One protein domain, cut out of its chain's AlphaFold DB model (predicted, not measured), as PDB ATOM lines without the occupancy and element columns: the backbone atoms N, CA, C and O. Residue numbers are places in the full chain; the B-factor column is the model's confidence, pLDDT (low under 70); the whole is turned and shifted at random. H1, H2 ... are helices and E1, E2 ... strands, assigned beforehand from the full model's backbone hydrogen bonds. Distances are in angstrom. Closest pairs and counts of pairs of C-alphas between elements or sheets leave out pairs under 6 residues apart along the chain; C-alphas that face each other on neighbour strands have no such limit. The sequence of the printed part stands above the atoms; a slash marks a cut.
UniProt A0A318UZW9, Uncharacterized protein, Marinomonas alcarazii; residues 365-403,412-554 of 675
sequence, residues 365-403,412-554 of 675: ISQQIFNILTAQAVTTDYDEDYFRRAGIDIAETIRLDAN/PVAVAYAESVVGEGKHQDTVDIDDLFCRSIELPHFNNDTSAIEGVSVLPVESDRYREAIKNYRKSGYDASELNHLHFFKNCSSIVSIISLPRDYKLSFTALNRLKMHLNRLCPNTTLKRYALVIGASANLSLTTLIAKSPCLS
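This is residues 365 to 403 and 412 to 554 of the 675 residues of an uncharacterized protein of Marinomonas alcarazii (UniProt A0A318UZW9). A twisted five-stranded sheet makes the middle layer of this domain, with H3 and H6 covering one face and H1 crossing the other. H4 lies beyond H3 with no contact to the sheet, H2 lies far out from the core, and the short H5 and H7 meet each other at one end of the sheet. The printed part has 182 residues, with seven named helices and five named strands that follow along the chain as H1 H2 E1 H3 E2 H4 H5 E3 H6 E4 E5 H7; 96 of the residues are in these named elements. The mixed sheet runs E2 E1 E5 E3 E4, with E3 and E4 parallel and the other neighbours antiparallel. The class is mixed, helices and strands; the whole is compact, with a radius of gyration of the C-alphas of 15.7 A and spans of 45 by 37 by 30 A.

H1, residues 365 to 374, is on the twisted sheet at a height over it of 8.8 A. H2, residues 384 to 389, is not on it. E1, residues 412 to 420, is antiparallel to E5, residues 541 to 548, with N 416 and O 545 2.8 A apart. H1 runs across the strands, at 84 degrees to E1 on the local plane; their closest C-alphas, Gln 368 and Val 415, are 7.7 A apart. H3, residues 433 to 440, is on the opposite face from H1, at a height of 8.1 A; its closest C-alpha pair with E1 is Ser 440 and Tyr 417, 4.3 A. E2, residues 453 to 456, is an edge strand antiparallel to E1, with N 455 and O 417 at 2.8 A. H4, residues 463 to 475, is close to H3 but not clearly touching, the closest C-alphas being Arg 474 and Cys 438, 7.6 A. H5, residues 487 to 490, and H7, residues 550 to 553, only graze the sheet and touch, with C-alphas 488 and 550 closest at 5.0 A. E3, residues 494 to 501, is antiparallel to E5, with N 498 and O 544 at 2.7 A. It is parallel to E4, residues 528 to 535, with N 499 and O 532 at 2.8 A. H6, residues 509 to 522, is on the same face as H3, and they touch at C-alphas 511 and 433, 6.0 A. E3, H6 and E4 form a strand-helix-strand unit, two parallel neighbour strands joined through a helix, with a right-handed crossover. Every O i to N i+4 pair is within hydrogen-bond range in H1, H3, H4 and H6; H2 has 1 of 2, and H5 and H7 are too short for one.

H1 begins at C-alpha 365, (22.787, -3.001, 45.474). E1 is 27.5 A long, E3 23.1 A, E4 23.3 A, E5 23.2 A, H6 20.0 A and H4 18.3 A. H7 ends at C-alpha 553, (20.493, 5.257, 65.037).

The C-alphas farthest apart, Thr 380 and Asp 464, are 47.0 A apart. Residues 404 to 411 are not printed, and C-alphas 403 and 412 stand 17.5 A apart across the cut. The links E1 to H3, H3 to E2 and H4 to H5 are long. The model's pLDDT is under 70 at residues 373 to 401, 423 to 430, 503 and 536 to 538.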
ATOM      1  N   ILE A 365      21.591  -3.842  45.329       73.12
ATOM      2  CA  ILE A 365      22.787  -3.001  45.474       73.12
ATOM      3  C   ILE A 365      23.220  -2.463  44.112       73.12
ATOM      4  O   ILE A 365      23.501  -1.271  43.969       73.12
ATOM      5  N   SER A 366      23.248  -3.333  43.102       71.62
ATOM      6  CA  SER A 366      23.695  -2.951  41.770       71.62
ATOM      7  C   SER A 366      22.779  -1.909  41.138       71.62
ATOM      8  O   SER A 366      23.265  -0.962  40.519       71.62
ATOM      9  N   GLN A 367      21.470  -2.028  41.359       73.19
ATOM     10  CA  GLN A 367      20.482  -1.046  40.927       73.19
ATOM     11  C   GLN A 367      20.649   0.302  41.648       73.19
ATOM     12  O   GLN A 367      20.597   1.348  41.002       73.19
ATOM     13  N   GLN A 368      20.929   0.307  42.956       74.38
ATOM     14  CA  GLN A 368      21.171   1.560  43.687       74.38
ATOM     15  C   GLN A 368      22.431   2.276  43.204       74.38
ATOM     16  O   GLN A 368      22.408   3.487  42.971       74.38
ATOM     17  N   ILE A 369      23.517   1.528  42.987       72.44
ATOM     18  CA  ILE A 369      24.751   2.073  42.413       72.44
ATOM     19  C   ILE A 369      24.458   2.652  41.033       72.44
ATOM     20  O   ILE A 369      24.809   3.797  40.768       72.44
ATOM     21  N   PHE A 370      23.760   1.906  40.178       71.62
ATOM     22  CA  PHE A 370      23.376   2.355  38.845       71.62
ATOM     23  C   PHE A 370      22.614   3.691  38.861       71.62
ATOM     24  O   PHE A 370      22.946   4.609  38.109       71.62
ATOM     25  N   ASN A 371      21.640   3.848  39.756       70.06
ATOM     26  CA  ASN A 371      20.878   5.091  39.881       70.06
ATOM     27  C   ASN A 371      21.754   6.275  40.323       70.06
ATOM     28  O   ASN A 371      21.618   7.381  39.803       70.06
ATOM     29  N   ILE A 372      22.712   6.046  41.225       70.88
ATOM     30  CA  ILE A 372      23.687   7.073  41.618       70.88
ATOM     31  C   ILE A 372      24.605   7.431  40.439       70.88
ATOM     32  O   ILE A 372      24.866   8.614  40.216       70.88
ATOM     33  N   LEU A 373      25.068   6.439  39.668       68.81
ATOM     34  CA  LEU A 373      25.918   6.644  38.488       68.81
ATOM     35  C   LEU A 373      25.203   7.468  37.413       68.81
ATOM     36  O   LEU A 373      25.786   8.389  36.848       68.81
ATOM     37  N   THR A 374      23.936   7.168  37.137       65.12
ATOM     38  CA  THR A 374      23.167   7.879  36.103       65.12
ATOM     39  C   THR A 374      22.897   9.341  36.465       65.12
ATOM     40  O   THR A 374      22.876  10.192  35.575       65.12
ATOM     41  N   ALA A 375      22.818   9.679  37.757       61.59
ATOM     42  CA  ALA A 375      22.685  11.061  38.230       61.59
ATOM     43  C   ALA A 375      23.906  11.966  37.972       61.59
ATOM     44  O   ALA A 375      23.840  13.175  38.205       61.59
ATOM     45  N   GLN A 376      25.006  11.397  37.472       62.00
ATOM     46  CA  GLN A 376      26.267  12.088  37.182       62.00
ATOM     47  C   GLN A 376      26.437  12.487  35.709       62.00
ATOM     48  O   GLN A 376      27.451  13.090  35.352       62.00
ATOM     49  N   ALA A 377      25.502  12.117  34.829       53.75
ATOM     50  CA  ALA A 377      25.656  12.298  33.386       53.75
ATOM     51  C   ALA A 377      25.728  13.785  32.953       53.75
ATOM     52  O   ALA A 377      25.154  14.682  33.574       53.75
ATOM     53  N   VAL A 378      26.467  14.052  31.867       47.00
ATOM     54  CA  VAL A 378      26.769  15.400  31.344       47.00
ATOM     55  C   VAL A 378      25.523  16.039  30.704       47.00
ATOM     56  O   VAL A 378      24.780  15.393  29.979       47.00
ATOM     57  N   THR A 379      25.302  17.334  30.959       42.69
ATOM     58  CA  THR A 379      24.081  18.095  30.604       42.69
ATOM     59  C   THR A 379      23.985  18.577  29.151       42.69
ATOM     60  O   THR A 379      23.113  19.384  28.844       42.69
ATOM     61  N   THR A 380      24.853  18.136  28.241       43.12
ATOM     62  CA  THR A 380      24.869  18.653  26.856       43.12
ATOM     63  C   THR A 380      23.631  18.285  26.034       43.12
ATOM     64  O   THR A 380      23.417  18.883  24.984       43.12
ATOM     65  N   ASP A 381      22.790  17.374  26.528       39.38
ATOM     66  CA  ASP A 381      21.618  16.846  25.819       39.38
ATOM     67  C   ASP A 381      20.255  17.355  26.341       39.38
ATOM     68  O   ASP A 381      19.213  16.820  25.956       39.38
ATOM     69  N   TYR A 382      20.222  18.372  27.216       51.00
ATOM     70  CA  TYR A 382      18.995  18.782  27.919       51.00
ATOM     71  C   TYR A 382      18.408  20.130  27.453       51.00
ATOM     72  O   TYR A 382      19.130  21.096  27.222       51.00
ATOM     73  N   ASP A 383      17.071  20.206  27.383       50.78
ATOM     74  CA  ASP A 383      16.287  21.420  27.090       50.78
ATOM     75  C   ASP A 383      16.084  22.266  28.370       50.78
ATOM     76  O   ASP A 383      15.302  21.900  29.254       50.78
ATOM     77  N   GLU A 384      16.778  23.407  28.473       52.03
ATOM     78  CA  GLU A 384      16.704  24.343  29.613       52.03
ATOM     79  C   GLU A 384      15.271  24.827  29.921       52.03
ATOM     80  O   GLU A 384      14.937  25.112  31.079       52.03
ATOM     81  N   ASP A 385      14.383  24.871  28.921       53.06
ATOM     82  CA  ASP A 385      13.006  25.334  29.098       53.06
ATOM     83  C   ASP A 385      12.124  24.309  29.824       53.06
ATOM     84  O   ASP A 385      11.048  24.648  30.332       53.06
ATOM     85  N   TYR A 386      12.521  23.034  29.880       57.41
ATOM     86  CA  TYR A 386      11.792  22.020  30.645       57.41
ATOM     87  C   TYR A 386      11.904  22.259  32.158       57.41
ATOM     88  O   TYR A 386      10.877  22.312  32.839       57.41
ATOM     89  N   PHE A 387      13.115  22.487  32.673       56.41
ATOM     90  CA  PHE A 387      13.371  22.659  34.111       56.41
ATOM     91  C   PHE A 387      12.634  23.867  34.698       56.41
ATOM     92  O   PHE A 387      11.956  23.746  35.722       56.41
ATOM     93  N   ARG A 388      12.636  24.998  33.978       60.09
ATOM     94  CA  ARG A 388      11.871  26.195  34.371       60.09
ATOM     95  C   ARG A 388      10.365  25.937  34.442       60.09
ATOM     96  O   ARG A 388       9.696  26.453  35.333       60.09
ATOM     97  N   ARG A 389       9.814  25.132  33.523       55.47
ATOM     98  CA  ARG A 389       8.380  24.775  33.499       55.47
ATOM     99  C   ARG A 389       7.998  23.774  34.586       55.47
ATOM    100  O   ARG A 389       6.887  23.842  35.103       55.47
ATOM    101  N   ALA A 390       8.916  22.886  34.954       54.31
ATOM    102  CA  ALA A 390       8.767  21.975  36.082       54.31
ATOM    103  C   ALA A 390       9.015  22.659  37.440       54.31
ATOM    104  O   ALA A 390       9.054  21.971  38.455       54.31
ATOM    105  N   GLY A 391       9.193  23.989  37.465       54.28
ATOM    106  CA  GLY A 391       9.406  24.793  38.669       54.28
ATOM    107  C   GLY A 391      10.605  24.347  39.501       54.28
ATOM    108  O   GLY A 391      10.589  24.470  40.727       54.28
ATOM    109  N   ILE A 392      11.619  23.806  38.827       52.94
ATOM    110  CA  ILE A 392      12.909  23.498  39.424       52.94
ATOM    111  C   ILE A 392      13.839  24.637  39.056       52.94
ATOM    112  O   ILE A 392      13.997  24.958  37.877       52.94
ATOM    113  N   ASP A 393      14.405  25.290  40.066       52.06
ATOM    114  CA  ASP A 393      15.430  26.292  39.812       52.06
ATOM    115  C   ASP A 393      16.617  25.591  39.132       52.06
ATOM    116  O   ASP A 393      16.997  24.488  39.529       52.06
ATOM    117  N   ILE A 394      17.218  26.198  38.111       49.06
ATOM    118  CA  ILE A 394      18.439  25.661  37.482       49.06
ATOM    119  C   ILE A 394      19.585  25.661  38.514       49.06
ATOM    120  O   ILE A 394      20.507  24.861  38.413       49.06
ATOM    121  N   ALA A 395      19.483  26.484  39.569       47.59
ATOM    122  CA  ALA A 395      20.333  26.392  40.755       47.59
ATOM    123  C   ALA A 395      20.030  25.170  41.663       47.59
ATOM    124  O   ALA A 395      20.897  24.737  42.416       47.59
ATOM    125  N   GLU A 396      18.811  24.617  41.613       45.22
ATOM    126  CA  GLU A 396      18.363  23.423  42.357       45.22
ATOM    127  C   GLU A 396      18.448  22.123  41.534       45.22
ATOM    128  O   GLU A 396      18.444  21.045  42.121       45.22
ATOM    129  N   THR A 397      18.510  22.202  40.200       48.66
ATOM    130  CA  THR A 397      18.657  21.055  39.286       48.66
ATOM    131  C   THR A 397      20.039  21.060  38.676       48.66
ATOM    132  O   THR A 397      20.281  21.598  37.598       48.66
ATOM    133  N   ILE A 398      20.965  20.461  39.407       52.91
ATOM    134  CA  ILE A 398      22.370  20.416  39.046       52.91
ATOM    135  C   ILE A 398      22.805  18.968  39.205       52.91
ATOM    136  O   ILE A 398      22.397  18.285  40.146       52.91
ATOM    137  N   ARG A 399      23.595  18.497  38.236       60.34
ATOM    138  CA  ARG A 399      24.409  17.280  38.342       60.34
ATOM    139  C   ARG A 399      24.878  17.123  39.789       60.34
ATOM    140  O   ARG A 399      25.355  18.097  40.361       60.34
ATOM    141  N   LEU A 400      24.782  15.934  40.369       67.06
ATOM    142  CA  LEU A 400      25.354  15.715  41.696       67.06
ATOM    143  C   LEU A 400      26.871  15.599  41.577       67.06
ATOM    144  O   LEU A 400      27.390  14.505  41.701       67.06
ATOM    145  N   ASP A 401      27.602  16.673  41.299       69.38
ATOM    146  CA  ASP A 401      29.053  16.554  41.168       69.38
ATOM    147  C   ASP A 401      29.709  16.021  42.465       69.38
ATOM    148  O   ASP A 401      29.086  15.895  43.528       69.38
ATOM    149  N   ALA A 402      30.993  15.665  42.390       73.81
ATOM    150  CA  ALA A 402      31.700  15.114  43.545       73.81
ATOM    151  C   ALA A 402      31.671  16.061  44.762       73.81
ATOM    152  O   ALA A 402      31.638  15.587  45.896       73.81
ATOM    153  N   ASN A 403      31.624  17.383  44.549       78.69
ATOM    154  CA  ASN A 403      31.517  18.361  45.632       78.69
ATOM    155  C   ASN A 403      30.144  18.346  46.283       78.69
ATOM    156  O   ASN A 403      30.040  18.384  47.506       78.69
ATOM    157  N   PRO A 412      27.239   7.628  58.036       95.62
ATOM    158  CA  PRO A 412      26.362   6.563  57.543       95.62
ATOM    159  C   PRO A 412      25.207   7.078  56.687       95.62
ATOM    160  O   PRO A 412      24.607   8.100  57.005       95.62
ATOM    161  N   VAL A 413      24.866   6.359  55.623       95.06
ATOM    162  CA  VAL A 413      23.821   6.713  54.657       95.06
ATOM    163  C   VAL A 413      22.933   5.498  54.404       95.06
ATOM    164  O   VAL A 413      23.433   4.396  54.218       95.06
ATOM    165  N   ALA A 414      21.620   5.698  54.381       94.00
ATOM    166  CA  ALA A 414      20.650   4.696  53.957       94.00
ATOM    167  C   ALA A 414      20.060   5.103  52.609       94.00
ATOM    168  O   ALA A 414      20.004   6.292  52.280       94.00
ATOM    169  N   VAL A 415      19.622   4.110  51.846       92.50
ATOM    170  CA  VAL A 415      19.025   4.278  50.524       92.50
ATOM    171  C   VAL A 415      17.565   3.854  50.601       92.50
ATOM    172  O   VAL A 415      17.256   2.807  51.148       92.50
ATOM    173  N   ALA A 416      16.671   4.672  50.070       93.19
ATOM    174  CA  ALA A 416      15.253   4.378  49.908       93.19
ATOM    175  C   ALA A 416      14.937   4.397  48.412       93.19
ATOM    176  O   ALA A 416      15.298   5.365  47.736       93.19
ATOM    177  N   TYR A 417      14.315   3.342  47.885       92.31
ATOM    178  CA  TYR A 417      14.126   3.177  46.444       92.31
ATOM    179  C   TYR A 417      12.733   2.701  46.065       92.31
ATOM    180  O   TYR A 417      12.220   1.767  46.667       92.31
ATOM    181  N   ALA A 418      12.157   3.295  45.025       92.44
ATOM    182  CA  ALA A 418      10.991   2.749  44.345       92.44
ATOM    183  C   ALA A 418      10.982   3.136  42.867       92.44
ATOM    184  O   ALA A 418      11.584   4.134  42.459       92.44
ATOM    185  N   GLU A 419      10.250   2.379  42.061       88.75
ATOM    186  CA  GLU A 419      10.022   2.675  40.657       88.75
ATOM    187  C   GLU A 419       8.565   2.475  40.237       88.75
ATOM    188  O   GLU A 419       7.714   1.943  40.950       88.75
ATOM    189  N   SER A 420       8.212   3.020  39.081       89.19
ATOM    190  CA  SER A 420       6.878   2.907  38.507       89.19
ATOM    191  C   SER A 420       6.947   2.900  36.996       89.19
ATOM    192  O   SER A 420       7.619   3.730  36.376       89.19
ATOM    193  N   VAL A 421       6.214   1.962  36.402       84.31
ATOM    194  CA  VAL A 421       6.108   1.844  34.951       84.31
ATOM    195  C   VAL A 421       5.337   3.034  34.402       84.31
ATOM    196  O   VAL A 421       4.208   3.324  34.806       84.31
ATOM    197  N   VAL A 422       5.932   3.690  33.414       76.44
ATOM    198  CA  VAL A 422       5.307   4.783  32.682       76.44
ATOM    199  C   VAL A 422       4.993   4.283  31.273       76.44
ATOM    200  O   VAL A 422       5.895   3.969  30.505       76.44
ATOM    201  N   GLY A 423       3.709   4.147  30.935       59.16
ATOM    202  CA  GLY A 423       3.282   3.633  29.628       59.16
ATOM    203  C   GLY A 423       3.091   4.729  28.575       59.16
ATOM    204  O   GLY A 423       2.574   5.802  28.888       59.16
ATOM    205  N   GLU A 424       3.409   4.429  27.311       47.47
ATOM    206  CA  GLU A 424       3.017   5.261  26.165       47.47
ATOM    207  C   GLU A 424       1.480   5.315  26.058       47.47
ATOM    208  O   GLU A 424       0.808   4.288  25.959       47.47
ATOM    209  N   GLY A 425       0.902   6.518  26.116       47.75
ATOM    210  CA  GLY A 425      -0.544   6.738  25.962       47.75
ATOM    211  C   GLY A 425      -1.380   6.696  27.249       47.75
ATOM    212  O   GLY A 425      -2.580   6.969  27.187       47.75
ATOM    213  N   LYS A 426      -0.786   6.430  28.424       46.56
ATOM    214  CA  LYS A 426      -1.430   6.756  29.709       46.56
ATOM    215  C   LYS A 426      -1.298   8.266  29.953       46.56
ATOM    216  O   LYS A 426      -0.250   8.848  29.681       46.56
ATOM    217  N   HIS A 427      -2.370   8.927  30.401       48.59
ATOM    218  CA  HIS A 427      -2.342  10.365  30.700       48.59
ATOM    219  C   HIS A 427      -1.176  10.710  31.648       48.59
ATOM    220  O   HIS A 427      -0.898   9.961  32.576       48.59
ATOM    221  N   GLN A 428      -0.535  11.867  31.449       50.84
ATOM    222  CA  GLN A 428       0.606  12.368  32.244       50.84
ATOM    223  C   GLN A 428       0.353  12.465  33.769       50.84
ATOM    224  O   GLN A 428       1.301  12.656  34.522       50.84
ATOM    225  N   ASP A 429      -0.892  12.290  34.224       51.94
ATOM    226  CA  ASP A 429      -1.314  12.309  35.633       51.94
ATOM    227  C   ASP A 429      -1.474  10.908  36.270       51.94
ATOM    228  O   ASP A 429      -2.012  10.797  37.368       51.94
ATOM    229  N   THR A 430      -1.058   9.813  35.616       61.22
ATOM    230  CA  THR A 430      -1.313   8.456  36.149       61.22
ATOM    231  C   THR A 430      -0.341   7.970  37.221       61.22
ATOM    232  O   THR A 430      -0.638   6.958  37.850       61.22
ATOM    233  N   VAL A 431       0.815   8.613  37.414       75.62
ATOM    234  CA  VAL A 431       1.771   8.154  38.433       75.62
ATOM    235  C   VAL A 431       1.460   8.808  39.773       75.62
ATOM    236  O   VAL A 431       1.603  10.021  39.934       75.62
ATOM    237  N   ASP A 432       1.041   7.987  40.730       87.12
ATOM    238  CA  ASP A 432       0.819   8.407  42.105       87.12
ATOM    239  C   ASP A 432       2.169   8.572  42.821       87.12
ATOM    240  O   ASP A 432       2.824   7.606  43.208       87.12
ATOM    241  N   ILE A 433       2.610   9.824  42.956       90.00
ATOM    242  CA  ILE A 433       3.852  10.165  43.662       90.00
ATOM    243  C   ILE A 433       3.753   9.906  45.160       90.00
ATOM    244  O   ILE A 433       4.776   9.644  45.791       90.00
ATOM    245  N   ASP A 434       2.552   9.996  45.726       91.81
ATOM    246  CA  ASP A 434       2.350   9.767  47.149       91.81
ATOM    247  C   ASP A 434       2.591   8.272  47.450       91.81
ATOM    248  O   ASP A 434       3.336   7.934  48.371       91.81
ATOM    249  N   ASP A 435       2.079   7.390  46.584       91.69
ATOM    250  CA  ASP A 435       2.358   5.948  46.611       91.69
ATOM    251  C   ASP A 435       3.828   5.613  46.299       91.69
ATOM    252  O   ASP A 435       4.457   4.882  47.063       91.69
ATOM    253  N   LEU A 436       4.412   6.189  45.237       92.88
ATOM    254  CA  LEU A 436       5.827   5.980  44.885       92.88
ATOM    255  C   LEU A 436       6.762   6.354  46.041       92.88
ATOM    256  O   LEU A 436       7.707   5.628  46.346       92.88
ATOM    257  N   PHE A 437       6.505   7.489  46.694       94.62
ATOM    258  CA  PHE A 437       7.276   7.908  47.856       94.62
ATOM    259  C   PHE A 437       7.102   6.932  49.022       94.62
ATOM    260  O   PHE A 437       8.094   6.540  49.634       94.62
ATOM    261  N   CYS A 438       5.865   6.518  49.307       94.69
ATOM    262  CA  CYS A 438       5.561   5.580  50.381       94.69
ATOM    263  C   CYS A 438       6.287   4.241  50.183       94.69
ATOM    264  O   CYS A 438       7.038   3.835  51.066       94.69
ATOM    265  N   ARG A 439       6.189   3.631  48.994       93.81
ATOM    266  CA  ARG A 439       6.919   2.396  48.655       93.81
ATOM    267  C   ARG A 439       8.430   2.544  48.784       93.81
ATOM    268  O   ARG A 439       9.102   1.614  49.216       93.81
ATOM    269  N   SER A 440       8.979   3.727  48.490       93.69
ATOM    270  CA  SER A 440      10.429   3.941  48.604       93.69
ATOM    271  C   SER A 440      10.952   3.837  50.037       93.69
ATOM    272  O   SER A 440      12.093   3.430  50.241       93.69
ATOM    273  N   ILE A 441      10.124   4.187  51.025       94.25
ATOM    274  CA  ILE A 441      10.472   4.138  52.450       94.25
ATOM    275  C   ILE A 441       9.895   2.905  53.149       94.25
ATOM    276  O   ILE A 441      10.011   2.787  54.360       94.25
ATOM    277  N   GLU A 442       9.245   2.001  52.424       92.69
ATOM    278  CA  GLU A 442       8.640   0.811  53.008       92.69
ATOM    279  C   GLU A 442       9.663  -0.252  53.394       92.69
ATOM    280  O   GLU A 442      10.861  -0.141  53.110       92.69
ATOM    281  N   LEU A 443       9.170  -1.295  54.071       90.00
ATOM    282  CA  LEU A 443       9.934  -2.527  54.167       90.00
ATOM    283  C   LEU A 443      10.256  -3.025  52.756       90.00
ATOM    284  O   LEU A 443       9.448  -2.832  51.841       90.00
ATOM    285  N   PRO A 444      11.423  -3.650  52.572       88.00
ATOM    286  CA  PRO A 444      11.776  -4.123  51.258       88.00
ATOM    287  C   PRO A 444      10.801  -5.152  50.708       88.00
ATOM    288  O   PRO A 444      10.413  -6.065  51.431       88.00
ATOM    289  N   HIS A 445      10.436  -4.991  49.438       87.38
ATOM    290  CA  HIS A 445       9.467  -5.828  48.732       87.38
ATOM    291  C   HIS A 445       9.735  -5.831  47.229       87.38
ATOM    292  O   HIS A 445      10.393  -4.928  46.703       87.38
ATOM    293  N   PHE A 446       9.233  -6.846  46.526       84.44
ATOM    294  CA  PHE A 446       9.305  -6.870  45.072       84.44
ATOM    295  C   PHE A 446       8.192  -6.023  44.460       84.44
ATOM    296  O   PHE A 446       7.013  -6.117  44.803       84.44
ATOM    297  N   ASN A 447       8.565  -5.211  43.480       84.38
ATOM    298  CA  ASN A 447       7.610  -4.559  42.611       84.38
ATOM    299  C   ASN A 447       7.046  -5.591  41.624       84.38
ATOM    300  O   ASN A 447       7.770  -6.132  40.787       84.38
ATOM    301  N   ASN A 448       5.737  -5.830  41.677       81.00
ATOM    302  CA  ASN A 448       5.057  -6.788  40.801       81.00
ATOM    303  C   ASN A 448       5.141  -6.442  39.304       81.00
ATOM    304  O   ASN A 448       5.099  -7.339  38.464       81.00
ATOM    305  N   ASP A 449       5.249  -5.157  38.963       81.44
ATOM    306  CA  ASP A 449       5.264  -4.694  37.575       81.44
ATOM    307  C   ASP A 449       6.666  -4.749  36.959       81.44
ATOM    308  O   ASP A 449       6.808  -4.980  35.756       81.44
ATOM    309  N   THR A 450       7.705  -4.513  37.761       78.44
ATOM    310  CA  THR A 450       9.079  -4.345  37.258       78.44
ATOM    311  C   THR A 450      10.070  -5.380  37.770       78.44
ATOM    312  O   THR A 450      11.182  -5.468  37.251       78.44
ATOM    313  N   SER A 451       9.677  -6.167  38.773       76.75
ATOM    314  CA  SER A 451      10.537  -7.107  39.501       76.75
ATOM    315  C   SER A 451      11.743  -6.450  40.188       76.75
ATOM    316  O   SER A 451      12.686  -7.142  40.573       76.75
ATOM    317  N   ALA A 452      11.734  -5.121  40.338       80.75
ATOM    318  CA  ALA A 452      12.718  -4.403  41.135       80.75
ATOM    319  C   ALA A 452      12.438  -4.595  42.628       80.75
ATOM    320  O   ALA A 452      11.289  -4.761  43.030       80.75
ATOM    321  N   ILE A 453      13.485  -4.545  43.448       83.81
ATOM    322  CA  ILE A 453      13.344  -4.561  44.906       83.81
ATOM    323  C   ILE A 453      13.254  -3.112  45.376       83.81
ATOM    324  O   ILE A 453      14.163  -2.318  45.130       83.81
ATOM    325  N   GLU A 454      12.151  -2.773  46.027       90.00
ATOM    326  CA  GLU A 454      11.848  -1.439  46.549       90.00
ATOM    327  C   GLU A 454      12.053  -1.387  48.063       90.00
ATOM    328  O   GLU A 454      12.369  -2.400  48.680       90.00
ATOM    329  N   GLY A 455      11.906  -0.205  48.659       91.44
ATOM    330  CA  GLY A 455      11.995   0.012  50.099       91.44
ATOM    331  C   GLY A 455      13.351   0.524  50.592       91.44
ATOM    332  O   GLY A 455      14.266   0.854  49.822       91.44
ATOM    333  N   VAL A 456      13.450   0.624  51.919       92.00
ATOM    334  CA  VAL A 456      14.609   1.177  52.631       92.00
ATOM    335  C   VAL A 456      15.703   0.130  52.866       92.00
ATOM    336  O   VAL A 456      15.443  -1.003  53.259       92.00
ATOM    337  N   SER A 457      16.960   0.524  52.671       90.19
ATOM    338  CA  SER A 457      18.121  -0.370  52.716       90.19
ATOM    339  C   SER A 457      18.536  -0.806  54.124       90.19
ATOM    340  O   SER A 457      19.332  -1.730  54.276       90.19
ATOM    341  N   VAL A 458      18.043  -0.137  55.163       90.06
ATOM    342  CA  VAL A 458      18.250  -0.487  56.575       90.06
ATOM    343  C   VAL A 458      16.987  -0.139  57.334       90.06
ATOM    344  O   VAL A 458      16.408   0.927  57.111       90.06
ATOM    345  N   LEU A 459      16.583  -1.007  58.256       86.44
ATOM    346  CA  LEU A 459      15.372  -0.794  59.026       86.44
ATOM    347  C   LEU A 459      15.508   0.371  60.015       86.44
ATOM    348  O   LEU A 459      16.433   0.385  60.827       86.44
ATOM    349  N   PRO A 460      14.568   1.333  60.020       85.88
ATOM    350  CA  PRO A 460      14.566   2.407  61.009       85.88
ATOM    351  C   PRO A 460      14.388   1.920  62.447       85.88
ATOM    352  O   PRO A 460      14.983   2.487  63.360       85.88
ATOM    353  N   VAL A 461      13.537   0.911  62.629       87.56
ATOM    354  CA  VAL A 461      13.198   0.242  63.891       87.56
ATOM    355  C   VAL A 461      12.819  -1.209  63.588       87.56
ATOM    356  O   VAL A 461      12.634  -1.558  62.422       87.56
ATOM    357  N   GLU A 462      12.649  -2.022  64.629       84.94
ATOM    358  CA  GLU A 462      12.102  -3.384  64.558       84.94
ATOM    359  C   GLU A 462      10.963  -3.533  63.523       84.94
ATOM    360  O   GLU A 462      10.055  -2.700  63.428       84.94
ATOM    361  N   SER A 463      11.050  -4.598  62.721       85.12
ATOM    362  CA  SER A 463      10.270  -4.794  61.496       85.12
ATOM    363  C   SER A 463       8.757  -4.745  61.684       85.12
ATOM    364  O   SER A 463       8.083  -4.082  60.896       85.12
ATOM    365  N   ASP A 464       8.204  -5.400  62.705       87.38
ATOM    366  CA  ASP A 464       6.757  -5.439  62.925       87.38
ATOM    367  C   ASP A 464       6.228  -4.061  63.306       87.38
ATOM    368  O   ASP A 464       5.234  -3.584  62.743       87.38
ATOM    369  N   ARG A 465       6.950  -3.370  64.194       90.06
ATOM    370  CA  ARG A 465       6.647  -1.985  64.547       90.06
ATOM    371  C   ARG A 465       6.735  -1.055  63.337       90.06
ATOM    372  O   ARG A 465       5.875  -0.186  63.178       90.06
ATOM    373  N   TYR A 466       7.749  -1.214  62.487       91.81
ATOM    374  CA  TYR A 466       7.898  -0.370  61.302       91.81
ATOM    375  C   TYR A 466       6.784  -0.619  60.280       91.81
ATOM    376  O   TYR A 466       6.162   0.327  59.795       91.81
ATOM    377  N   ARG A 467       6.452  -1.891  60.034       90.75
ATOM    378  CA  ARG A 467       5.344  -2.315  59.168       90.75
ATOM    379  C   ARG A 467       4.012  -1.716  59.620       90.75
ATOM    380  O   ARG A 467       3.209  -1.287  58.793       90.75
ATOM    381  N   GLU A 468       3.757  -1.675  60.927       92.88
ATOM    382  CA  GLU A 468       2.558  -1.042  61.482       92.88
ATOM    383  C   GLU A 468       2.561   0.481  61.282       92.88
ATOM    384  O   GLU A 468       1.552   1.042  60.844       92.88
ATOM    385  N   ALA A 469       3.695   1.146  61.524       93.31
ATOM    386  CA  ALA A 469       3.831   2.590  61.338       93.31
ATOM    387  C   ALA A 469       3.594   3.013  59.877       93.31
ATOM    388  O   ALA A 469       2.844   3.955  59.623       93.31
ATOM    389  N   ILE A 470       4.140   2.271  58.910       94.19
ATOM    390  CA  ILE A 470       3.867   2.455  57.477       94.19
ATOM    391  C   ILE A 470       2.376   2.266  57.163       94.19
ATOM    392  O   ILE A 470       1.768   3.082  56.466       94.19
ATOM    393  N   LYS A 471       1.745   1.205  57.685       93.50
ATOM    394  CA  LYS A 471       0.308   0.964  57.465       93.50
ATOM    395  C   LYS A 471      -0.536   2.127  57.985       93.50
ATOM    396  O   LYS A 471      -1.520   2.496  57.340       93.50
ATOM    397  N   ASN A 472      -0.169   2.701  59.126       94.25
ATOM    398  CA  ASN A 472      -0.842   3.868  59.692       94.25
ATOM    399  C   ASN A 472      -0.579   5.128  58.861       94.25
ATOM    400  O   ASN A 472      -1.532   5.840  58.552       94.25
ATOM    401  N   TYR A 473       0.659   5.333  58.403       94.56
ATOM    402  CA  TYR A 473       1.039   6.409  57.483       94.56
ATOM    403  C   TYR A 473       0.208   6.391  56.191       94.56
ATOM    404  O   TYR A 473      -0.339   7.413  55.781       94.56
ATOM    405  N   ARG A 474       0.012   5.216  55.579       93.31
ATOM    406  CA  ARG A 474      -0.829   5.078  54.379       93.31
ATOM    407  C   ARG A 474      -2.310   5.347  54.683       93.31
ATOM    408  O   ARG A 474      -2.984   6.049  53.932       93.31
ATOM    409  N   LYS A 475      -2.831   4.832  55.807       94.00
ATOM    410  CA  LYS A 475      -4.239   5.024  56.226       94.00
ATOM    411  C   LYS A 475      -4.577   6.466  56.603       94.00
ATOM    412  O   LYS A 475      -5.724   6.870  56.428       94.00
ATOM    413  N   SER A 476      -3.616   7.227  57.122       92.44
ATOM    414  CA  SER A 476      -3.801   8.631  57.505       92.44
ATOM    415  C   SER A 476      -3.772   9.595  56.314       92.44
ATOM    416  O   SER A 476      -3.945  10.798  56.498       92.44
ATOM    417  N   GLY A 477      -3.587   9.089  55.089       91.44
ATOM    418  CA  GLY A 477      -3.397   9.927  53.909       91.44
ATOM    419  C   GLY A 477      -1.999  10.540  53.861       91.44
ATOM    420  O   GLY A 477      -1.859  11.703  53.478       91.44
ATOM    421  N   TYR A 478      -0.983   9.761  54.246       92.50
ATOM    422  CA  TYR A 478       0.433  10.133  54.234       92.50
ATOM    423  C   TYR A 478       0.784  11.243  55.244       92.50
ATOM    424  O   TYR A 478       1.578  12.145  54.954       92.50
ATOM    425  N   ASP A 479       0.202  11.186  56.450       92.44
ATOM    426  CA  ASP A 479       0.533  12.127  57.527       92.44
ATOM    427  C   ASP A 479       1.884  11.798  58.170       92.44
ATOM    428  O   ASP A 479       2.057  10.789  58.854       92.44
ATOM    429  N   ALA A 480       2.857  12.690  57.984       91.69
ATOM    430  CA  ALA A 480       4.221  12.493  58.448       91.69
ATOM    431  C   ALA A 480       4.357  12.355  59.972       91.69
ATOM    432  O   ALA A 480       5.391  11.857  60.407       91.69
ATOM    433  N   SER A 481       3.371  12.751  60.792       92.00
ATOM    434  CA  SER A 481       3.434  12.539  62.252       92.00
ATOM    435  C   SER A 481       3.590  11.067  62.649       92.00
ATOM    436  O   SER A 481       4.179  10.769  63.691       92.00
ATOM    437  N   GLU A 482       3.125  10.149  61.798       93.50
ATOM    438  CA  GLU A 482       3.248   8.701  62.006       93.50
ATOM    439  C   GLU A 482       4.698   8.200  61.910       93.50
ATOM    440  O   GLU A 482       5.022   7.165  62.483       93.50
ATOM    441  N   LEU A 483       5.595   8.927  61.228       93.94
ATOM    442  CA  LEU A 483       6.967   8.468  60.950       93.94
ATOM    443  C   LEU A 483       8.056   9.467  61.364       93.94
ATOM    444  O   LEU A 483       9.155   9.064  61.737       93.94
ATOM    445  N   ASN A 484       7.779  10.772  61.343       91.06
ATOM    446  CA  ASN A 484       8.782  11.824  61.554       91.06
ATOM    447  C   ASN A 484       9.351  11.879  62.981       91.06
ATOM    448  O   ASN A 484      10.318  12.598  63.233       91.06
ATOM    449  N   HIS A 485       8.752  11.146  63.922       90.00
ATOM    450  CA  HIS A 485       9.231  11.020  65.291       90.00
ATOM    451  C   HIS A 485      10.340   9.967  65.427       90.00
ATOM    452  O   HIS A 485      11.094  10.015  66.401       90.00
ATOM    453  N   LEU A 486      10.459   9.043  64.463       92.62
ATOM    454  CA  LEU A 486      11.516   8.038  64.424       92.62
ATOM    455  C   LEU A 486      12.869   8.727  64.235       92.62
ATOM    456  O   LEU A 486      13.028   9.550  63.333       92.62
ATOM    457  N   HIS A 487      13.862   8.370  65.053       91.56
ATOM    458  CA  HIS A 487      15.197   8.980  65.014       91.56
ATOM    459  C   HIS A 487      15.851   8.900  63.631       91.56
ATOM    460  O   HIS A 487      16.501   9.850  63.200       91.56
ATOM    461  N   PHE A 488      15.583   7.820  62.902       92.25
ATOM    462  CA  PHE A 488      16.017   7.631  61.524       92.25
ATOM    463  C   PHE A 488      15.637   8.800  60.595       92.25
ATOM    464  O   PHE A 488      16.470   9.258  59.817       92.25
ATOM    465  N   PHE A 489      14.421   9.344  60.700       93.06
ATOM    466  CA  PHE A 489      13.980  10.487  59.887       93.06
ATOM    467  C   PHE A 489      14.167  11.823  60.612       93.06
ATOM    468  O   PHE A 489      14.606  12.812  60.028       93.06
ATOM    469  N   LYS A 490      13.883  11.853  61.916       91.25
ATOM    470  CA  LYS A 490      13.931  13.058  62.750       91.25
ATOM    471  C   LYS A 490      15.319  13.683  62.826       91.25
ATOM    472  O   LYS A 490      15.423  14.908  62.851       91.25
ATOM    473  N   ASN A 491      16.354  12.853  62.940       91.44
ATOM    474  CA  ASN A 491      17.731  13.270  63.199       91.44
ATOM    475  C   ASN A 491      18.602  13.255  61.934       91.44
ATOM    476  O   ASN A 491      19.820  13.408  62.031       91.44
ATOM    477  N   CYS A 492      18.015  13.048  60.750       90.25
ATOM    478  CA  CYS A 492      18.791  13.085  59.517       90.25
ATOM    479  C   CYS A 492      19.319  14.503  59.262       90.25
ATOM    480  O   CYS A 492      18.603  15.498  59.404       90.25
ATOM    481  N   SER A 493      20.593  14.596  58.888       86.94
ATOM    482  CA  SER A 493      21.255  15.895  58.708       86.94
ATOM    483  C   SER A 493      21.080  16.453  57.297       86.94
ATOM    484  O   SER A 493      20.918  17.665  57.117       86.94
ATOM    485  N   SER A 494      21.061  15.561  56.308       90.38
ATOM    486  CA  SER A 494      20.963  15.876  54.888       90.38
ATOM    487  C   SER A 494      20.245  14.768  54.123       90.38
ATOM    488  O   SER A 494      20.249  13.599  54.524       90.38
ATOM    489  N   ILE A 495      19.611  15.166  53.019       91.50
ATOM    490  CA  ILE A 495      18.914  14.266  52.102       91.50
ATOM    491  C   ILE A 495      19.285  14.615  50.669       91.50
ATOM    492  O   ILE A 495      19.292  15.789  50.288       91.50
ATOM    493  N   VAL A 496      19.538  13.583  49.869       89.44
ATOM    494  CA  VAL A 496      19.705  13.697  48.420       89.44
ATOM    495  C   VAL A 496      18.662  12.817  47.752       89.44
ATOM    496  O   VAL A 496      18.667  11.609  47.950       89.44
ATOM    497  N   SER A 497      17.764  13.408  46.973       89.44
ATOM    498  CA  SER A 497      16.743  12.676  46.226       89.44
ATOM    499  C   SER A 497      17.059  12.732  44.735       89.44
ATOM    500  O   SER A 497      17.208  13.813  44.173       89.44
ATOM    501  N   ILE A 498      17.197  11.573  44.104       87.19
ATOM    502  CA  ILE A 498      17.462  11.388  42.680       87.19
ATOM    503  C   ILE A 498      16.181  10.849  42.051       87.19
ATOM    504  O   ILE A 498      15.674   9.803  42.451       87.19
ATOM    505  N   ILE A 499      15.669  11.563  41.058       86.62
ATOM    506  CA  ILE A 499      14.475  11.194  40.310       86.62
ATOM    507  C   ILE A 499      14.920  10.882  38.888       86.62
ATOM    508  O   ILE A 499      15.391  11.774  38.184       86.62
ATOM    509  N   SER A 500      14.778   9.630  38.466       81.81
ATOM    510  CA  SER A 500      15.073   9.210  37.097       81.81
ATOM    511  C   SER A 500      13.786   9.141  36.289       81.81
ATOM    512  O   SER A 500      12.803   8.543  36.722       81.81
ATOM    513  N   LEU A 501      13.779   9.774  35.120       79.12
ATOM    514  CA  LEU A 501      12.644   9.855  34.212       79.12
ATOM    515  C   LEU A 501      12.978   9.189  32.874       79.12
ATOM    516  O   LEU A 501      14.088   9.365  32.366       79.12
ATOM    517  N   PRO A 502      12.006   8.531  32.224       76.38
ATOM    518  CA  PRO A 502      12.090   8.217  30.799       76.38
ATOM    519  C   PRO A 502      12.198   9.493  29.952       76.38
ATOM    520  O   PRO A 502      11.647  10.528  30.325       76.38
ATOM    521  N   ARG A 503      12.868   9.431  28.789       68.50
ATOM    522  CA  ARG A 503      13.112  10.607  27.925       68.50
ATOM    523  C   ARG A 503      11.829  11.348  27.533       68.50
ATOM    524  O   ARG A 503      11.787  12.575  27.581       68.50
ATOM    525  N   ASP A 504      10.791  10.597  27.178       70.31
ATOM    526  CA  ASP A 504       9.526  11.148  26.681       70.31
ATOM    527  C   ASP A 504       8.499  11.401  27.793       70.31
ATOM    528  O   ASP A 504       7.387  11.877  27.537       70.31
ATOM    529  N   TYR A 505       8.865  11.124  29.047       76.06
ATOM    530  CA  TYR A 505       8.008  11.370  30.193       76.06
ATOM    531  C   TYR A 505       8.340  12.702  30.859       76.06
ATOM    532  O   TYR A 505       9.491  13.027  31.148       76.06
ATOM    533  N   LYS A 506       7.293  13.473  31.149       75.69
ATOM    534  CA  LYS A 506       7.397  14.754  31.844       75.69
ATOM    535  C   LYS A 506       6.736  14.631  33.203       75.69
ATOM    536  O   LYS A 506       5.538  14.374  33.280       75.69
ATOM    537  N   LEU A 507       7.511  14.853  34.258       78.31
ATOM    538  CA  LEU A 507       6.985  14.911  35.615       78.31
ATOM    539  C   LEU A 507       6.251  16.242  35.813       78.31
ATOM    540  O   LEU A 507       6.800  17.307  35.526       78.31
ATOM    541  N   SER A 508       5.010  16.201  36.300       81.81
ATOM    542  CA  SER A 508       4.250  17.429  36.543       81.81
ATOM    543  C   SER A 508       4.835  18.227  37.718       81.81
ATOM    544  O   SER A 508       5.346  17.669  38.691       81.81
ATOM    545  N   PHE A 509       4.727  19.559  37.666       79.75
ATOM    546  CA  PHE A 509       5.159  20.429  38.771       79.75
ATOM    547  C   PHE A 509       4.448  20.085  40.089       79.75
ATOM    548  O   PHE A 509       5.045  20.113  41.165       79.75
ATOM    549  N   THR A 510       3.167  19.717  40.010       83.81
ATOM    550  CA  THR A 510       2.368  19.292  41.164       83.81
ATOM    551  C   THR A 510       2.942  18.029  41.803       83.81
ATOM    552  O   THR A 510       3.104  17.995  43.021       83.81
ATOM    553  N   ALA A 511       3.285  17.025  40.993       84.69
ATOM    554  CA  ALA A 511       3.921  15.784  41.429       84.69
ATOM    555  C   ALA A 511       5.241  16.056  42.166       84.69
ATOM    556  O   ALA A 511       5.434  15.610  43.297       84.69
ATOM    557  N   LEU A 512       6.118  16.871  41.578       84.31
ATOM    558  CA  LEU A 512       7.399  17.202  42.196       84.31
ATOM    559  C   LEU A 512       7.241  17.971  43.518       84.31
ATOM    560  O   LEU A 512       7.926  17.673  44.495       84.31
ATOM    561  N   ASN A 513       6.322  18.937  43.582       85.94
ATOM    562  CA  ASN A 513       6.060  19.669  44.823       85.94
ATOM    563  C   ASN A 513       5.490  18.777  45.926       85.94
ATOM    564  O   ASN A 513       5.811  18.988  47.096       85.94
ATOM    565  N   ARG A 514       4.663  17.783  45.575       89.06
ATOM    566  CA  ARG A 514       4.190  16.781  46.539       89.06
ATOM    567  C   ARG A 514       5.344  15.961  47.097       89.06
ATOM    568  O   ARG A 514       5.459  15.862  48.314       89.06
ATOM    569  N   LEU A 515       6.252  15.487  46.244       89.50
ATOM    570  CA  LEU A 515       7.455  14.781  46.691       89.50
ATOM    571  C   LEU A 515       8.317  15.648  47.625       89.50
ATOM    572  O   LEU A 515       8.672  15.216  48.722       89.50
ATOM    573  N   LYS A 516       8.598  16.903  47.237       89.25
ATOM    574  CA  LYS A 516       9.323  17.865  48.087       89.25
ATOM    575  C   LYS A 516       8.615  18.060  49.435       89.25
ATOM    576  O   LYS A 516       9.263  18.129  50.476       89.25
ATOM    577  N   MET A 517       7.284  18.147  49.437       90.81
ATOM    578  CA  MET A 517       6.481  18.279  50.654       90.81
ATOM    579  C   MET A 517       6.583  17.044  51.556       90.81
ATOM    580  O   MET A 517       6.776  17.219  52.759       90.81
ATOM    581  N   HIS A 518       6.505  15.829  51.007       92.69
ATOM    582  CA  HIS A 518       6.680  14.588  51.769       92.69
ATOM    583  C   HIS A 518       8.048  14.518  52.432       92.69
ATOM    584  O   HIS A 518       8.130  14.379  53.652       92.69
ATOM    585  N   LEU A 519       9.115  14.738  51.662       90.56
ATOM    586  CA  LEU A 519      10.485  14.761  52.176       90.56
ATOM    587  C   LEU A 519      10.665  15.824  53.267       90.56
ATOM    588  O   LEU A 519      11.273  15.566  54.304       90.56
ATOM    589  N   ASN A 520      10.082  17.011  53.081       88.94
ATOM    590  CA  ASN A 520      10.151  18.082  54.070       88.94
ATOM    591  C   ASN A 520       9.422  17.760  55.377       88.94
ATOM    592  O   ASN A 520       9.898  18.153  56.441       88.94
ATOM    593  N   ARG A 521       8.273  17.087  55.300       91.69
ATOM    594  CA  ARG A 521       7.466  16.742  56.475       91.69
ATOM    595  C   ARG A 521       8.011  15.528  57.217       91.69
ATOM    596  O   ARG A 521       7.989  15.523  58.447       91.69
ATOM    597  N   LEU A 522       8.494  14.527  56.481       92.44
ATOM    598  CA  LEU A 522       9.095  13.322  57.049       92.44
ATOM    599  C   LEU A 522      10.409  13.651  57.758       92.44
ATOM    600  O   LEU A 522      10.672  13.138  58.840       92.44
ATOM    601  N   CYS A 523      11.198  14.550  57.167       90.69
ATOM    602  CA  CYS A 523      12.526  14.912  57.637       90.69
ATOM    603  C   CYS A 523      12.589  16.411  58.004       90.69
ATOM    604  O   CYS A 523      13.041  17.256  57.214       90.69
ATOM    605  N   PRO A 524      12.076  16.771  59.198       82.81
ATOM    606  CA  PRO A 524      11.850  18.163  59.579       82.81
ATOM    607  C   PRO A 524      13.128  18.915  59.974       82.81
ATOM    608  O   PRO A 524      13.194  20.125  59.772       82.81
ATOM    609  N   ASN A 525      14.139  18.224  60.512       82.44
ATOM    610  CA  ASN A 525      15.375  18.843  61.018       82.44
ATOM    611  C   ASN A 525      16.556  18.726  60.046       82.44
ATOM    612  O   ASN A 525      17.703  18.876  60.451       82.44
ATOM    613  N   THR A 526      16.301  18.432  58.774       83.44
ATOM    614  CA  THR A 526      17.360  18.333  57.770       83.44
ATOM    615  C   THR A 526      17.839  19.728  57.374       83.44
ATOM    616  O   THR A 526      17.040  20.560  56.940       83.44
ATOM    617  N   THR A 527      19.147  19.963  57.469       72.75
ATOM    618  CA  THR A 527      19.780  21.238  57.087       72.75
ATOM    619  C   THR A 527      19.906  21.396  55.575       72.75
ATOM    620  O   THR A 527      19.705  22.488  55.048       72.75
ATOM    621  N   LEU A 528      20.216  20.305  54.870       81.50
ATOM    622  CA  LEU A 528      20.559  20.330  53.456       81.50
ATOM    623  C   LEU A 528      19.730  19.311  52.671       81.50
ATOM    624  O   LEU A 528      19.744  18.117  52.967       81.50
ATOM    625  N   LYS A 529      19.002  19.786  51.659       85.50
ATOM    626  CA  LYS A 529      18.134  18.965  50.808       85.50
ATOM    627  C   LYS A 529      18.514  19.207  49.357       85.50
ATOM    628  O   LYS A 529      18.446  20.345  48.903       85.50
ATOM    629  N   ARG A 530      18.912  18.153  48.649       83.75
ATOM    630  CA  ARG A 530      19.231  18.217  47.219       83.75
ATOM    631  C   ARG A 530      18.301  17.332  46.416       83.75
ATOM    632  O   ARG A 530      17.923  16.254  46.866       83.75
ATOM    633  N   TYR A 531      17.981  17.800  45.219       83.00
ATOM    634  CA  TYR A 531      17.128  17.106  44.270       83.00
ATOM    635  C   TYR A 531      17.870  17.022  42.941       83.00
ATOM    636  O   TYR A 531      18.234  18.043  42.372       83.00
ATOM    637  N   ALA A 532      18.096  15.812  42.451       78.62
ATOM    638  CA  ALA A 532      18.656  15.569  41.135       78.62
ATOM    639  C   ALA A 532      17.562  14.996  40.241       78.62
ATOM    640  O   ALA A 532      16.878  14.050  40.625       78.62
ATOM    641  N   LEU A 533      17.397  15.571  39.055       77.81
ATOM    642  CA  LEU A 533      16.487  15.055  38.042       77.81
ATOM    643  C   LEU A 533      17.312  14.526  36.872       77.81
ATOM    644  O   LEU A 533      18.059  15.279  36.253       77.81
ATOM    645  N   VAL A 534      17.163  13.241  36.578       74.25
ATOM    646  CA  VAL A 534      17.882  12.530  35.520       74.25
ATOM    647  C   VAL A 534      16.869  12.148  34.450       74.25
ATOM    648  O   VAL A 534      15.834  11.580  34.776       74.25
ATOM    649  N   ILE A 535      17.123  12.467  33.181       70.38
ATOM    650  CA  ILE A 535      16.181  12.180  32.087       70.38
ATOM    651  C   ILE A 535      16.839  11.215  31.105       70.38
ATOM    652  O   ILE A 535      17.987  11.401  30.715       70.38
ATOM    653  N   GLY A 536      16.102  10.184  30.693       62.25
ATOM    654  CA  GLY A 536      16.575   9.167  29.758       62.25
ATOM    655  C   GLY A 536      17.567   8.174  30.367       62.25
ATOM    656  O   GLY A 536      18.345   7.579  29.640       62.25
ATOM    657  N   ALA A 537      17.583   7.999  31.690       61.09
ATOM    658  CA  ALA A 537      18.438   7.000  32.342       61.09
ATOM    659  C   ALA A 537      17.718   5.672  32.628       61.09
ATOM    660  O   ALA A 537      18.371   4.650  32.833       61.09
ATOM    661  N   SER A 538      16.386   5.671  32.634       66.19
ATOM    662  CA  SER A 538      15.563   4.489  32.889       66.19
ATOM    663  C   SER A 538      14.344   4.467  31.968       66.19
ATOM    664  O   SER A 538      13.868   5.508  31.516       66.19
ATOM    665  N   ALA A 539      13.831   3.267  31.696       70.75
ATOM    666  CA  ALA A 539      12.539   3.076  31.036       70.75
ATOM    667  C   ALA A 539      11.353   3.361  31.977       70.75
ATOM    668  O   ALA A 539      10.237   3.579  31.506       70.75
ATOM    669  N   ASN A 540      11.605   3.393  33.288       81.06
ATOM    670  CA  ASN A 540      10.625   3.629  34.343       81.06
ATOM    671  C   ASN A 540      10.899   4.967  35.042       81.06
ATOM    672  O   ASN A 540      12.023   5.471  35.026       81.06
ATOM    673  N   LEU A 541       9.877   5.531  35.690       86.81
ATOM    674  CA  LEU A 541      10.086   6.584  36.685       86.81
ATOM    675  C   LEU A 541      10.674   5.920  37.928       86.81
ATOM    676  O   LEU A 541      10.027   5.036  38.481       86.81
ATOM    677  N   SER A 542      11.844   6.349  38.391       87.62
ATOM    678  CA  SER A 542      12.411   5.859  39.649       87.62
ATOM    679  C   SER A 542      12.757   6.989  40.608       87.62
ATOM    680  O   SER A 542      13.059   8.115  40.206       87.62
ATOM    681  N   LEU A 543      12.668   6.678  41.896       91.19
ATOM    682  CA  LEU A 543      12.965   7.563  43.007       91.19
ATOM    683  C   LEU A 543      13.991   6.877  43.906       91.19
ATOM    684  O   LEU A 543      13.689   5.861  44.522       91.19
ATOM    685  N   THR A 544      15.174   7.472  44.022       91.62
ATOM    686  CA  THR A 544      16.197   7.087  44.998       91.62
ATOM    687  C   THR A 544      16.360   8.221  46.001       91.62
ATOM    688  O   THR A 544      16.651   9.349  45.619       91.62
ATOM    689  N   THR A 545      16.214   7.951  47.293       92.94
ATOM    690  CA  THR A 545      16.443   8.929  48.362       92.94
ATOM    691  C   THR A 545      17.564   8.447  49.273       92.94
ATOM    692  O   THR A 545      17.475   7.382  49.872       92.94
ATOM    693  N   LEU A 546      18.624   9.243  49.387       93.12
ATOM    694  CA  LEU A 546      19.762   9.012  50.271       93.12
ATOM    695  C   LEU A 546      19.564   9.808  51.563       93.12
ATOM    696  O   LEU A 546      19.436  11.034  51.519       93.12
ATOM    697  N   ILE A 547      19.552   9.119  52.704       94.19
ATOM    698  CA  ILE A 547      19.324   9.693  54.038       94.19
ATOM    699  C   ILE A 547      20.622   9.591  54.834       94.19
ATOM    700  O   ILE A 547      21.091   8.484  55.087       94.19
ATOM    701  N   ALA A 548      21.211  10.724  55.228       93.38
ATOM    702  CA  ALA A 548      22.548  10.749  55.821       93.38
ATOM    703  C   ALA A 548      22.574  10.998  57.342       93.38
ATOM    704  O   ALA A 548      21.767  11.744  57.915       93.38
ATOM    705  N   LYS A 549      23.608  10.430  57.970       92.62
ATOM    706  CA  LYS A 549      23.963  10.375  59.396       92.62
ATOM    707  C   LYS A 549      23.033   9.552  60.276       92.62
ATOM    708  O   LYS A 549      23.502   8.622  60.922       92.62
ATOM    709  N   SER A 550      21.736   9.842  60.273       93.44
ATOM    710  CA  SER A 550      20.749   9.165  61.129       93.44
ATOM    711  C   SER A 550      20.613   7.642  60.976       93.44
ATOM    712  O   SER A 550      20.160   7.034  61.947       93.44
ATOM    713  N   PRO A 551      21.021   6.980  59.871       94.44
ATOM    714  CA  PRO A 551      21.020   5.516  59.805       94.44
ATOM    715  C   PRO A 551      21.838   4.838  60.909       94.44
ATOM    716  O   PRO A 551      21.556   3.697  61.257       94.44
ATOM    717  N   CYS A 552      22.806   5.539  61.516       93.06
ATOM    718  CA  CYS A 552      23.547   5.033  62.676       93.06
ATOM    719  C   CYS A 552      22.681   4.824  63.931       93.06
ATOM    720  O   CYS A 552      23.125   4.183  64.878       93.06
ATOM    721  N   LEU A 553      21.473   5.396  63.958       92.44
ATOM    722  CA  LEU A 553      20.493   5.257  65.037       92.44
ATOM    723  C   LEU A 553      19.462   4.153  64.760       92.44
ATOM    724  O   LEU A 553      18.520   4.014  65.535       92.44
ATOM    725  N   SER A 554      19.609   3.416  63.655       91.06
ATOM    726  CA  SER A 554      18.821   2.208  63.395       91.06
ATOM    727  C   SER A 554      19.125   1.120  64.422       91.06
ATOM    728  O   SER A 554      20.252   1.014  64.923       91.06
TER     729      SER A 554